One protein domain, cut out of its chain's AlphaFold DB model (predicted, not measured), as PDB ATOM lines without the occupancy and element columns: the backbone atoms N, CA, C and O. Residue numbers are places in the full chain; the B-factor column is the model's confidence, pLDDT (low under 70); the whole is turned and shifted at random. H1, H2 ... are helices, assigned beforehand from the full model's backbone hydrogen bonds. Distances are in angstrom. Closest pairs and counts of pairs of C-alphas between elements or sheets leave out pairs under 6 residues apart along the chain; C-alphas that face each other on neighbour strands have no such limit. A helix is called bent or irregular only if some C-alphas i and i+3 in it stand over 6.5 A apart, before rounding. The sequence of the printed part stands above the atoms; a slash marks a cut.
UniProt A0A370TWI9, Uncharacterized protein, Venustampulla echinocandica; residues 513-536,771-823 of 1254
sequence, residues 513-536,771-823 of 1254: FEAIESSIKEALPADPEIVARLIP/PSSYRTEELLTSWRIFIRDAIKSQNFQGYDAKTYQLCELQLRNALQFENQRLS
ATOM      1  N   PHE A 513     -28.820  -3.368 -21.499       81.00
ATOM      2  CA  PHE A 513     -27.879  -4.156 -22.288       81.00
ATOM      3  C   PHE A 513     -26.529  -3.455 -22.510       81.00
ATOM      4  O   PHE A 513     -25.499  -4.120 -22.502       81.00
ATOM      5  N   GLU A 514     -26.499  -2.128 -22.661       83.31
ATOM      6  CA  GLU A 514     -25.267  -1.370 -22.938       83.31
ATOM      7  C   GLU A 514     -24.294  -1.399 -21.753       83.31
ATOM      8  O   GLU A 514     -23.078  -1.436 -21.952       83.31
ATOM      9  N   ALA A 515     -24.812  -1.456 -20.523       76.69
ATOM     10  CA  ALA A 515     -23.999  -1.657 -19.325       76.69
ATOM     11  C   ALA A 515     -23.320  -3.040 -19.324       76.69
ATOM     12  O   ALA A 515     -22.109  -3.129 -19.136       76.69
ATOM     13  N   ILE A 516     -24.078  -4.107 -19.607       76.00
ATOM     14  CA  ILE A 516     -23.558  -5.484 -19.695       76.00
ATOM     15  C   ILE A 516     -22.551  -5.605 -20.850       76.00
ATOM     16  O   ILE A 516     -21.479  -6.180 -20.686       76.00
ATOM     17  N   GLU A 517     -22.860  -5.018 -22.005       85.62
ATOM     18  CA  GLU A 517     -21.979  -4.965 -23.170       85.62
ATOM     19  C   GLU A 517     -20.672  -4.212 -22.885       85.62
ATOM     20  O   GLU A 517     -19.609  -4.644 -23.332       85.62
ATOM     21  N   SER A 518     -20.727  -3.119 -22.122       83.81
ATOM     22  CA  SER A 518     -19.536  -2.376 -21.700       83.81
ATOM     23  C   SER A 518     -18.683  -3.201 -20.738       83.81
ATOM     24  O   SER A 518     -17.482  -3.321 -20.957       83.81
ATOM     25  N   SER A 519     -19.295  -3.873 -19.755       76.00
ATOM     26  CA  SER A 519     -18.576  -4.799 -18.872       76.00
ATOM     27  C   SER A 519     -17.967  -5.990 -19.621       76.00
ATOM     28  O   SER A 519     -16.890  -6.438 -19.250       76.00
ATOM     29  N   ILE A 520     -18.598  -6.493 -20.690       78.25
ATOM     30  CA  ILE A 520     -18.023  -7.551 -21.542       78.25
ATOM     31  C   ILE A 520     -16.821  -7.026 -22.349       78.25
ATOM     32  O   ILE A 520     -15.823  -7.734 -22.464       78.25
ATOM     33  N   LYS A 521     -16.876  -5.789 -22.864       83.50
ATOM     34  CA  LYS A 521     -15.741  -5.133 -23.548       83.50
ATOM     35  C   LYS A 521     -14.558  -4.900 -22.603       83.50
ATOM     36  O   LYS A 521     -13.420  -5.153 -22.980       83.50
ATOM     37  N   GLU A 522     -14.830  -4.454 -21.379       80.94
ATOM     38  CA  GLU A 522     -13.829  -4.218 -20.329       80.94
ATOM     39  C   GLU A 522     -13.253  -5.526 -19.751       80.94
ATOM     40  O   GLU A 522     -12.092  -5.570 -19.351       80.94
ATOM     41  N   ALA A 523     -14.035  -6.612 -19.751       68.38
ATOM     42  CA  ALA A 523     -13.606  -7.945 -19.323       68.38
ATOM     43  C   ALA A 523     -12.670  -8.654 -20.317       68.38
ATOM     44  O   ALA A 523     -11.824  -9.449 -19.913       68.38
ATOM     45  N   LEU A 524     -12.823  -8.382 -21.616       76.56
ATOM     46  CA  LEU A 524     -12.112  -9.060 -22.708       76.56
ATOM     47  C   LEU A 524     -11.319  -8.076 -23.603       76.56
ATOM     48  O   LEU A 524     -11.446  -8.121 -24.828       76.56
ATOM     49  N   PRO A 525     -10.452  -7.205 -23.046       70.56
ATOM     50  CA  PRO A 525      -9.717  -6.210 -23.834       70.56
ATOM     51  C   PRO A 525      -8.651  -6.838 -24.747       70.56
ATOM     52  O   PRO A 525      -8.189  -6.194 -25.685       70.56
ATOM     53  N   ALA A 526      -8.251  -8.084 -24.470       68.38
ATOM     54  CA  ALA A 526      -7.239  -8.817 -25.225       68.38
ATOM     55  C   ALA A 526      -7.767  -9.457 -26.525       68.38
ATOM     56  O   ALA A 526      -6.960  -9.781 -27.389       68.38
ATOM     57  N   ASP A 527      -9.088  -9.640 -26.672       74.06
ATOM     58  CA  ASP A 527      -9.683 -10.275 -27.856       74.06
ATOM     59  C   ASP A 527     -10.985  -9.563 -28.293       74.06
ATOM     60  O   ASP A 527     -12.093  -9.913 -27.860       74.06
ATOM     61  N   PRO A 528     -10.876  -8.539 -29.162       79.62
ATOM     62  CA  PRO A 528     -12.036  -7.808 -29.657       79.62
ATOM     63  C   PRO A 528     -12.898  -8.630 -30.629       79.62
ATOM     64  O   PRO A 528     -14.075  -8.306 -30.796       79.62
ATOM     65  N   GLU A 529     -12.373  -9.695 -31.250       76.62
ATOM     66  CA  GLU A 529     -13.179 -10.574 -32.106       76.62
ATOM     67  C   GLU A 529     -14.178 -11.380 -31.281       76.62
ATOM     68  O   GLU A 529     -15.347 -11.498 -31.650       76.62
ATOM     69  N   ILE A 530     -13.753 -11.914 -30.142       71.19
ATOM     70  CA  ILE A 530     -14.605 -12.724 -29.274       71.19
ATOM     71  C   ILE A 530     -15.629 -11.851 -28.555       71.19
ATOM     72  O   ILE A 530     -16.790 -12.248 -28.449       71.19
ATOM     73  N   VAL A 531     -15.276 -10.615 -28.198       79.44
ATOM     74  CA  VAL A 531     -16.245  -9.579 -27.805       79.44
ATOM     75  C   VAL A 531     -17.269  -9.326 -28.923       79.44
ATOM     76  O   VAL A 531     -18.477  -9.370 -28.672       79.44
ATOM     77  N   ALA A 532     -16.820  -9.145 -30.170       81.38
ATOM     78  CA  ALA A 532     -17.696  -8.922 -31.324       81.38
ATOM     79  C   ALA A 532     -18.576 -10.135 -31.692       81.38
ATOM     80  O   ALA A 532     -19.661  -9.945 -32.240       81.38
ATOM     81  N   ARG A 533     -18.164 -11.368 -31.364       74.69
ATOM     82  CA  ARG A 533     -18.967 -12.598 -31.527       74.69
ATOM     83  C   ARG A 533     -19.940 -12.821 -30.361       74.69
ATOM     84  O   ARG A 533     -21.068 -13.255 -30.586       74.69
ATOM     85  N   LEU A 534     -19.543 -12.501 -29.126       73.38
ATOM     86  CA  LEU A 534     -20.371 -12.670 -27.924       73.38
ATOM     87  C   LEU A 534     -21.513 -11.652 -27.841       73.38
ATOM     88  O   LEU A 534     -22.637 -12.032 -27.514       73.38
ATOM     89  N   ILE A 535     -21.249 -10.375 -28.140       83.94
ATOM     90  CA  ILE A 535     -22.241  -9.297 -27.996       83.94
ATOM     91  C   ILE A 535     -23.525  -9.570 -28.800       83.94
ATOM     92  O   ILE A 535     -24.595  -9.483 -28.196       83.94
ATOM     93  N   PRO A 536     -23.497  -9.941 -30.098       80.19
ATOM     94  CA  PRO A 536     -24.711 -10.253 -30.855       80.19
ATOM     95  C   PRO A 536     -25.525 -11.399 -30.251       80.19
ATOM     96  O   PRO A 536     -26.746 -11.295 -30.173       80.19
ATOM     97  N   PRO A 771     -26.693 -13.604  -3.156       52.62
ATOM     98  CA  PRO A 771     -27.071 -14.769  -3.948       52.62
ATOM     99  C   PRO A 771     -27.519 -14.341  -5.330       52.62
ATOM    100  O   PRO A 771     -28.597 -13.756  -5.480       52.62
ATOM    101  N   SER A 772     -26.631 -14.565  -6.307       55.47
ATOM    102  CA  SER A 772     -26.821 -14.048  -7.658       55.47
ATOM    103  C   SER A 772     -28.199 -14.514  -8.128       55.47
ATOM    104  O   SER A 772     -28.573 -15.670  -7.919       55.47
ATOM    105  N   SER A 773     -29.026 -13.564  -8.584       70.12
ATOM    106  CA  SER A 773     -30.461 -13.827  -8.740       70.12
ATOM    107  C   SER A 773     -30.672 -15.029  -9.662       70.12
ATOM    108  O   SER A 773     -29.807 -15.297 -10.488       70.12
ATOM    109  N   TYR A 774     -31.804 -15.737  -9.574       73.88
ATOM    110  CA  TYR A 774     -32.081 -16.897 -10.447       73.88
ATOM    111  C   TYR A 774     -31.708 -16.618 -11.921       73.88
ATOM    112  O   TYR A 774     -31.004 -17.391 -12.561       73.88
ATOM    113  N   ARG A 775     -32.063 -15.418 -12.404       70.69
ATOM    114  CA  ARG A 775     -31.714 -14.904 -13.735       70.69
ATOM    115  C   ARG A 775     -30.203 -14.807 -14.000       70.69
ATOM    116  O   ARG A 775     -29.760 -15.001 -15.124       70.69
ATOM    117  N   THR A 776     -29.417 -14.469 -12.987       78.31
ATOM    118  CA  THR A 776     -27.955 -14.366 -13.054       78.31
ATOM    119  C   THR A 776     -27.292 -15.739 -13.116       78.31
ATOM    120  O   THR A 776     -26.480 -15.935 -14.013       78.31
ATOM    121  N   GLU A 777     -27.651 -16.716 -12.272       80.12
ATOM    122  CA  GLU A 777     -27.120 -18.086 -12.437       80.12
ATOM    123  C   GLU A 777     -27.625 -18.751 -13.729       80.12
ATOM    124  O   GLU A 777     -26.883 -19.514 -14.341       80.12
ATOM    125  N   GLU A 778     -28.835 -18.436 -14.203       81.31
ATOM    126  CA  GLU A 778     -29.368 -18.905 -15.491       81.31
ATOM    127  C   GLU A 778     -28.585 -18.325 -16.686       81.31
ATOM    128  O   GLU A 778     -28.194 -19.067 -17.596       81.31
ATOM    129  N   LEU A 779     -28.265 -17.025 -16.666       79.88
ATOM    130  CA  LEU A 779     -27.403 -16.373 -17.662       79.88
ATOM    131  C   LEU A 779     -25.952 -16.869 -17.585       79.88
ATOM    132  O   LEU A 779     -25.361 -17.170 -18.621       79.88
ATOM    133  N   LEU A 780     -25.392 -17.021 -16.382       84.31
ATOM    134  CA  LEU A 780     -24.047 -17.567 -16.189       84.31
ATOM    135  C   LEU A 780     -23.977 -19.016 -16.663       84.31
ATOM    136  O   LEU A 780     -23.086 -19.345 -17.433       84.31
ATOM    137  N   THR A 781     -24.939 -19.869 -16.306       83.44
ATOM    138  CA  THR A 781     -25.020 -21.267 -16.770       83.44
ATOM    139  C   THR A 781     -25.180 -21.350 -18.286       83.44
ATOM    140  O   THR A 781     -24.512 -22.160 -18.927       83.44
ATOM    141  N   SER A 782     -25.979 -20.459 -18.882       81.69
ATOM    142  CA  SER A 782     -26.072 -20.318 -20.341       81.69
ATOM    143  C   SER A 782     -24.722 -19.981 -20.975       81.69
ATOM    144  O   SER A 782     -24.364 -20.558 -22.000       81.69
ATOM    145  N   TRP A 783     -23.958 -19.080 -20.355       85.56
ATOM    146  CA  TRP A 783     -22.618 -18.705 -20.797       85.56
ATOM    147  C   TRP A 783     -21.596 -19.838 -20.585       85.56
ATOM    148  O   TRP A 783     -20.825 -20.119 -21.500       85.56
ATOM    149  N   ARG A 784     -21.656 -20.583 -19.466       85.12
ATOM    150  CA  ARG A 784     -20.825 -21.784 -19.226       85.12
ATOM    151  C   ARG A 784     -21.015 -22.826 -20.329       85.12
ATOM    152  O   ARG A 784     -20.042 -23.407 -20.801       85.12
ATOM    153  N   ILE A 785     -22.268 -23.071 -20.726       84.06
ATOM    154  CA  ILE A 785     -22.617 -23.989 -21.820       84.06
ATOM    155  C   ILE A 785     -22.091 -23.438 -23.147       84.06
ATOM    156  O   ILE A 785     -21.345 -24.129 -23.835       84.06
ATOM    157  N   PHE A 786     -22.400 -22.177 -23.469       83.38
ATOM    158  CA  PHE A 786     -21.980 -21.549 -24.721       83.38
ATOM    159  C   PHE A 786     -20.457 -21.579 -24.920       83.38
ATOM    160  O   PHE A 786     -19.994 -22.020 -25.966       83.38
ATOM    161  N   ILE A 787     -19.669 -21.165 -23.921       81.31
ATOM    162  CA  ILE A 787     -18.204 -21.151 -24.032       81.31
ATOM    163  C   ILE A 787     -17.636 -22.575 -24.091       81.31
ATOM    164  O   ILE A 787     -16.716 -22.831 -24.864       81.31
ATOM    165  N   ARG A 788     -18.203 -23.532 -23.345       81.50
ATOM    166  CA  ARG A 788     -17.801 -24.946 -23.427       81.50
ATOM    167  C   ARG A 788     -18.004 -25.513 -24.831       81.50
ATOM    168  O   ARG A 788     -17.122 -26.207 -25.334       81.50
ATOM    169  N   ASP A 789     -19.136 -25.221 -25.461       80.69
ATOM    170  CA  ASP A 789     -19.436 -25.711 -26.805       80.69
ATOM    171  C   ASP A 789     -18.657 -24.932 -27.884       80.69
ATOM    172  O   ASP A 789     -18.196 -25.528 -28.857       80.69
ATOM    173  N   ALA A 790     -18.377 -23.642 -27.663       77.75
ATOM    174  CA  ALA A 790     -17.468 -22.847 -28.490       77.75
ATOM    175  C   ALA A 790     -16.033 -23.412 -28.485       77.75
ATOM    176  O   ALA A 790     -15.464 -23.626 -29.556       77.75
ATOM    177  N   ILE A 791     -15.483 -23.750 -27.312       81.19
ATOM    178  CA  ILE A 791     -14.174 -24.414 -27.165       81.19
ATOM    179  C   ILE A 791     -14.180 -25.787 -27.856       81.19
ATOM    180  O   ILE A 791     -13.293 -26.079 -28.658       81.19
ATOM    181  N   LYS A 792     -15.211 -26.614 -27.623       81.12
ATOM    182  CA  LYS A 792     -15.366 -27.918 -28.299       81.12
ATOM    183  C   LYS A 792     -15.447 -27.808 -29.824       81.12
ATOM    184  O   LYS A 792     -14.994 -28.720 -30.509       81.12
ATOM    185  N   SER A 793     -15.989 -26.712 -30.359       80.88
ATOM    186  CA  SER A 793     -16.096 -26.478 -31.807       80.88
ATOM    187  C   SER A 793     -14.754 -26.206 -32.508       80.88
ATOM    188  O   SER A 793     -14.749 -25.896 -33.695       80.88
ATOM    189  N   GLN A 794     -13.626 -26.277 -31.789       66.12
ATOM    190  CA  GLN A 794     -12.252 -25.999 -32.241       66.12
ATOM    191  C   GLN A 794     -11.973 -24.557 -32.711       66.12
ATOM    192  O   GLN A 794     -10.810 -24.181 -32.830       66.12
ATOM    193  N   ASN A 795     -12.995 -23.710 -32.868       66.44
ATOM    194  CA  ASN A 795     -12.876 -22.301 -33.271       66.44
ATOM    195  C   ASN A 795     -12.195 -21.376 -32.230       66.44
ATOM    196  O   ASN A 795     -12.091 -20.176 -32.474       66.44
ATOM    197  N   PHE A 796     -11.794 -21.901 -31.066       71.75
ATOM    198  CA  PHE A 796     -11.290 -21.148 -29.907       71.75
ATOM    199  C   PHE A 796     -10.018 -21.797 -29.319       71.75
ATOM    200  O   PHE A 796      -9.934 -22.080 -28.122       71.75
ATOM    201  N   GLN A 797      -9.014 -22.065 -30.159       69.50
ATOM    202  CA  GLN A 797      -7.681 -22.452 -29.677       69.50
ATOM    203  C   GLN A 797      -6.976 -21.228 -29.068       69.50
ATOM    204  O   GLN A 797      -6.758 -20.242 -29.763       69.50
ATOM    205  N   GLY A 798      -6.623 -21.292 -27.780       78.94
ATOM    206  CA  GLY A 798      -5.872 -20.238 -27.076       78.94
ATOM    207  C   GLY A 798      -6.430 -19.831 -25.708       78.94
ATOM    208  O   GLY A 798      -5.704 -19.244 -24.912       78.94
ATOM    209  N   TYR A 799      -7.684 -20.173 -25.394       77.75
ATOM    210  CA  TYR A 799      -8.301 -19.821 -24.111       77.75
ATOM    211  C   TYR A 799      -7.888 -20.783 -22.997       77.75
ATOM    212  O   TYR A 799      -8.254 -21.959 -23.013       77.75
ATOM    213  N   ASP A 800      -7.152 -20.270 -22.008       81.50
ATOM    214  CA  ASP A 800      -6.825 -21.019 -20.798       81.50
ATOM    215  C   ASP A 800      -7.998 -21.021 -19.793       81.50
ATOM    216  O   ASP A 800      -8.965 -20.250 -19.879       81.50
ATOM    217  N   ALA A 801      -7.927 -21.919 -18.809       75.62
ATOM    218  CA  ALA A 801      -8.970 -22.045 -17.794       75.62
ATOM    219  C   ALA A 801      -9.079 -20.811 -16.871       75.62
ATOM    220  O   ALA A 801     -10.118 -20.623 -16.234       75.62
ATOM    221  N   LYS A 802      -8.043 -19.962 -16.794       80.50
ATOM    222  CA  LYS A 802      -8.026 -18.753 -15.960       80.50
ATOM    223  C   LYS A 802      -8.774 -17.614 -16.641       80.50
ATOM    224  O   LYS A 802      -9.587 -16.972 -15.983       80.50
ATOM    225  N   THR A 803      -8.581 -17.406 -17.946       80.38
ATOM    226  CA  THR A 803      -9.357 -16.451 -18.749       80.38
ATOM    227  C   THR A 803     -10.844 -16.784 -18.672       80.38
ATOM    228  O   THR A 803     -11.654 -15.901 -18.407       80.38
ATOM    229  N   TYR A 804     -11.206 -18.070 -18.786       81.81
ATOM    230  CA  TYR A 804     -12.581 -18.522 -18.552       81.81
ATOM    231  C   TYR A 804     -13.098 -18.112 -17.155       81.81
ATOM    232  O   TYR A 804     -14.149 -17.482 -17.045       81.81
ATOM    233  N   GLN A 805     -12.364 -18.420 -16.078       80.44
ATOM    234  CA  GLN A 805     -12.798 -18.088 -14.712       80.44
ATOM    235  C   GLN A 805     -12.901 -16.571 -14.469       80.44
ATOM    236  O   GLN A 805     -13.823 -16.124 -13.783       80.44
ATOM    237  N   LEU A 806     -12.000 -15.779 -15.057       82.94
ATOM    238  CA  LEU A 806     -11.998 -14.320 -14.965       82.94
ATOM    239  C   LEU A 806     -13.240 -13.716 -15.636       82.94
ATOM    240  O   LEU A 806     -13.942 -12.916 -15.015       82.94
ATOM    241  N   CYS A 807     -13.571 -14.160 -16.852       78.94
ATOM    242  CA  CYS A 807     -14.771 -13.711 -17.554       78.94
ATOM    243  C   CYS A 807     -16.063 -14.145 -16.840       78.94
ATOM    244  O   CYS A 807     -17.012 -13.362 -16.786       78.94
ATOM    245  N   GLU A 808     -16.102 -15.344 -16.241       84.94
ATOM    246  CA  GLU A 808     -17.254 -15.781 -15.437       84.94
ATOM    247  C   GLU A 808     -17.462 -14.868 -14.216       84.94
ATOM    248  O   GLU A 808     -18.591 -14.478 -13.909       84.94
ATOM    249  N   LEU A 809     -16.370 -14.493 -13.542       85.06
ATOM    250  CA  LEU A 809     -16.384 -13.598 -12.385       85.06
ATOM    251  C   LEU A 809     -16.809 -12.172 -12.769       85.06
ATOM    252  O   LEU A 809     -17.646 -11.580 -12.092       85.06
ATOM    253  N   GLN A 810     -16.289 -11.626 -13.869       82.75
ATOM    254  CA  GLN A 810     -16.654 -10.286 -14.342       82.75
ATOM    255  C   GLN A 810     -18.117 -10.221 -14.805       82.75
ATOM    256  O   GLN A 810     -18.831  -9.291 -14.430       82.75
ATOM    257  N   LEU A 811     -18.608 -11.239 -15.524       83.38
ATOM    258  CA  LEU A 811     -20.019 -11.343 -15.910       83.38
ATOM    259  C   LEU A 811     -20.939 -11.476 -14.682       83.38
ATOM    260  O   LEU A 811     -21.984 -10.825 -14.619       83.38
ATOM    261  N   ARG A 812     -20.533 -12.259 -13.671       84.62
ATOM    262  CA  ARG A 812     -21.236 -12.393 -12.383       84.62
ATOM    263  C   ARG A 812     -21.324 -11.051 -11.653       84.62
ATOM    264  O   ARG A 812     -22.418 -10.663 -11.242       84.62
ATOM    265  N   ASN A 813     -20.215 -10.318 -11.564       83.88
ATOM    266  CA  ASN A 813     -20.152  -9.004 -10.921       83.88
ATOM    267  C   ASN A 813     -21.028  -7.965 -11.647       83.88
ATOM    268  O   ASN A 813     -21.796  -7.254 -10.999       83.88
ATOM    269  N   ALA A 814     -20.973  -7.909 -12.983       80.25
ATOM    270  CA  ALA A 814     -21.786  -6.994 -13.790       80.25
ATOM    271  C   ALA A 814     -23.294  -7.265 -13.632       80.25
ATOM    272  O   ALA A 814     -24.085  -6.345 -13.404       80.25
ATOM    273  N   LEU A 815     -23.698  -8.538 -13.673       82.75
ATOM    274  CA  LEU A 815     -25.090  -8.932 -13.456       82.75
ATOM    275  C   LEU A 815     -25.541  -8.667 -12.009       82.75
ATOM    276  O   LEU A 815     -26.667  -8.214 -11.802       82.75
ATOM    277  N   GLN A 816     -24.689  -8.867 -10.999       79.88
ATOM    278  CA  GLN A 816     -25.008  -8.490  -9.615       79.88
ATOM    279  C   GLN A 816     -25.162  -6.973  -9.445       79.88
ATOM    280  O   GLN A 816     -26.133  -6.538  -8.822       79.88
ATOM    281  N   PHE A 817     -24.285  -6.163 -10.047       83.00
ATOM    282  CA  PHE A 817     -24.406  -4.702 -10.051       83.00
ATOM    283  C   PHE A 817     -25.733  -4.244 -10.678       83.00
ATOM    284  O   PHE A 817     -26.438  -3.422 -10.090       83.00
ATOM    285  N   GLU A 818     -26.145  -4.834 -11.806       81.25
ATOM    286  CA  GLU A 818     -27.429  -4.501 -12.434       81.25
ATOM    287  C   GLU A 818     -28.632  -4.942 -11.582       81.25
ATOM    288  O   GLU A 818     -29.583  -4.176 -11.423       81.25
ATOM    289  N   ASN A 819     -28.588  -6.117 -10.942       77.62
ATOM    290  CA  ASN A 819     -29.634  -6.528  -9.994       77.62
ATOM    291  C   ASN A 819     -29.722  -5.578  -8.784       77.62
ATOM    292  O   ASN A 819     -30.830  -5.270  -8.334       77.62
ATOM    293  N   GLN A 820     -28.596  -5.059  -8.279       81.00
ATOM    294  CA  GLN A 820     -28.595  -4.027  -7.236       81.00
ATOM    295  C   GLN A 820     -29.172  -2.699  -7.757       81.00
ATOM    296  O   GLN A 820     -30.001  -2.089  -7.078       81.00
ATOM    297  N   ARG A 821     -28.810  -2.271  -8.977       81.06
ATOM    298  CA  ARG A 821     -29.347  -1.063  -9.636       81.06
ATOM    299  C   ARG A 821     -30.866  -1.150  -9.819       81.06
ATOM    300  O   ARG A 821     -31.578  -0.193  -9.515       81.06
ATOM    301  N   LEU A 822     -31.375  -2.304 -10.250       76.06
ATOM    302  CA  LEU A 822     -32.807  -2.581 -10.390       76.06
ATOM    303  C   LEU A 822     -33.522  -2.680  -9.032       76.06
ATOM    304  O   LEU A 822     -34.639  -2.184  -8.903       76.06
ATOM    305  N   SER A 823     -32.885  -3.256  -8.011       74.00
ATOM    306  CA  SER A 823     -33.443  -3.326  -6.651       74.00
ATOM    307  C   SER A 823     -33.583  -1.940  -6.018       74.00
ATOM    308  O   SER A 823     -34.642  -1.618  -5.485       74.00
TER     309      SER A 823
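Overview. This is residues 513 to 536 and 771 to 823 of the 1254 residues of an uncharacterized protein of Venustampulla echinocandica (UniProt A0A370TWI9). Two helical hairpins, a long one of H3 and H4 and a short one of H1 and H2, sit side by side, with the longest helix, H4, packed on H3 and on H1. The four helices run roughly along one long axis, and the arrangement is open between H2 and H3. The printed part has 77 residues with four named helices, in the order H1, H2, H3, H4, and no named strand; the class is all helix. It is compact, with a radius of gyration of the C-alphas of 12.6 A, and elongated, spanning 40 by 22 by 21 A.

Along the chain. H4 is residues 801 to 823, 32.8 A long, and ends with C-alpha 823 at (-33.443, -3.326, -6.651). H3 is residues 774 to 792, 26.8 A long. H1 is residues 513 to 523, beginning with C-alpha 513 at (-27.879, -4.156, -22.288), and is 15.1 A long. H2, residues 528 to 536, is 13.0 A long and neither bent nor irregular, but only just: C-alphas 533 and 536 are 6.2 A apart.

Arrangement. The helix packing is mostly aligned, the touching helices standing at shallow tilts. H4 touches H1 with residues 806 to 815 alone, opposite ways at 31 degrees; the closest C-alphas are those of Ala 523 and Cys 807, 6.1 A apart. H3 and H4 form a hairpin, opposite ways at 24 degrees; residues 776 to 784 of H3 alone touch H4, and the closest C-alphas, of Thr 776 and Leu 815, are 6.2 A apart. H1 and H2 form a hairpin at 23 degrees, opposite ways, closest at the C-alphas of Lys 521 and Val 531, 6.2 A. H3 is apart from H1 and H2, and H2 from H4. Every O i to N i+4 pair is within hydrogen-bond range in H1, H3 and H4, and 4 of 5 are in H2.

Size, cuts and confidence. The C-alphas farthest apart, of Gln 794 and Ser 823, are 40.2 A apart. Residues 537 to 770 are not printed, and C-alphas 536 and 771 across the cut are 27.4 A apart. The link from H1 to H2 is tight and that from H3 to H4 short. The mean pLDDT of the printed part is 78.3, with residues 523, 526, 771 to 772, 794 to 795 and 797 under 70.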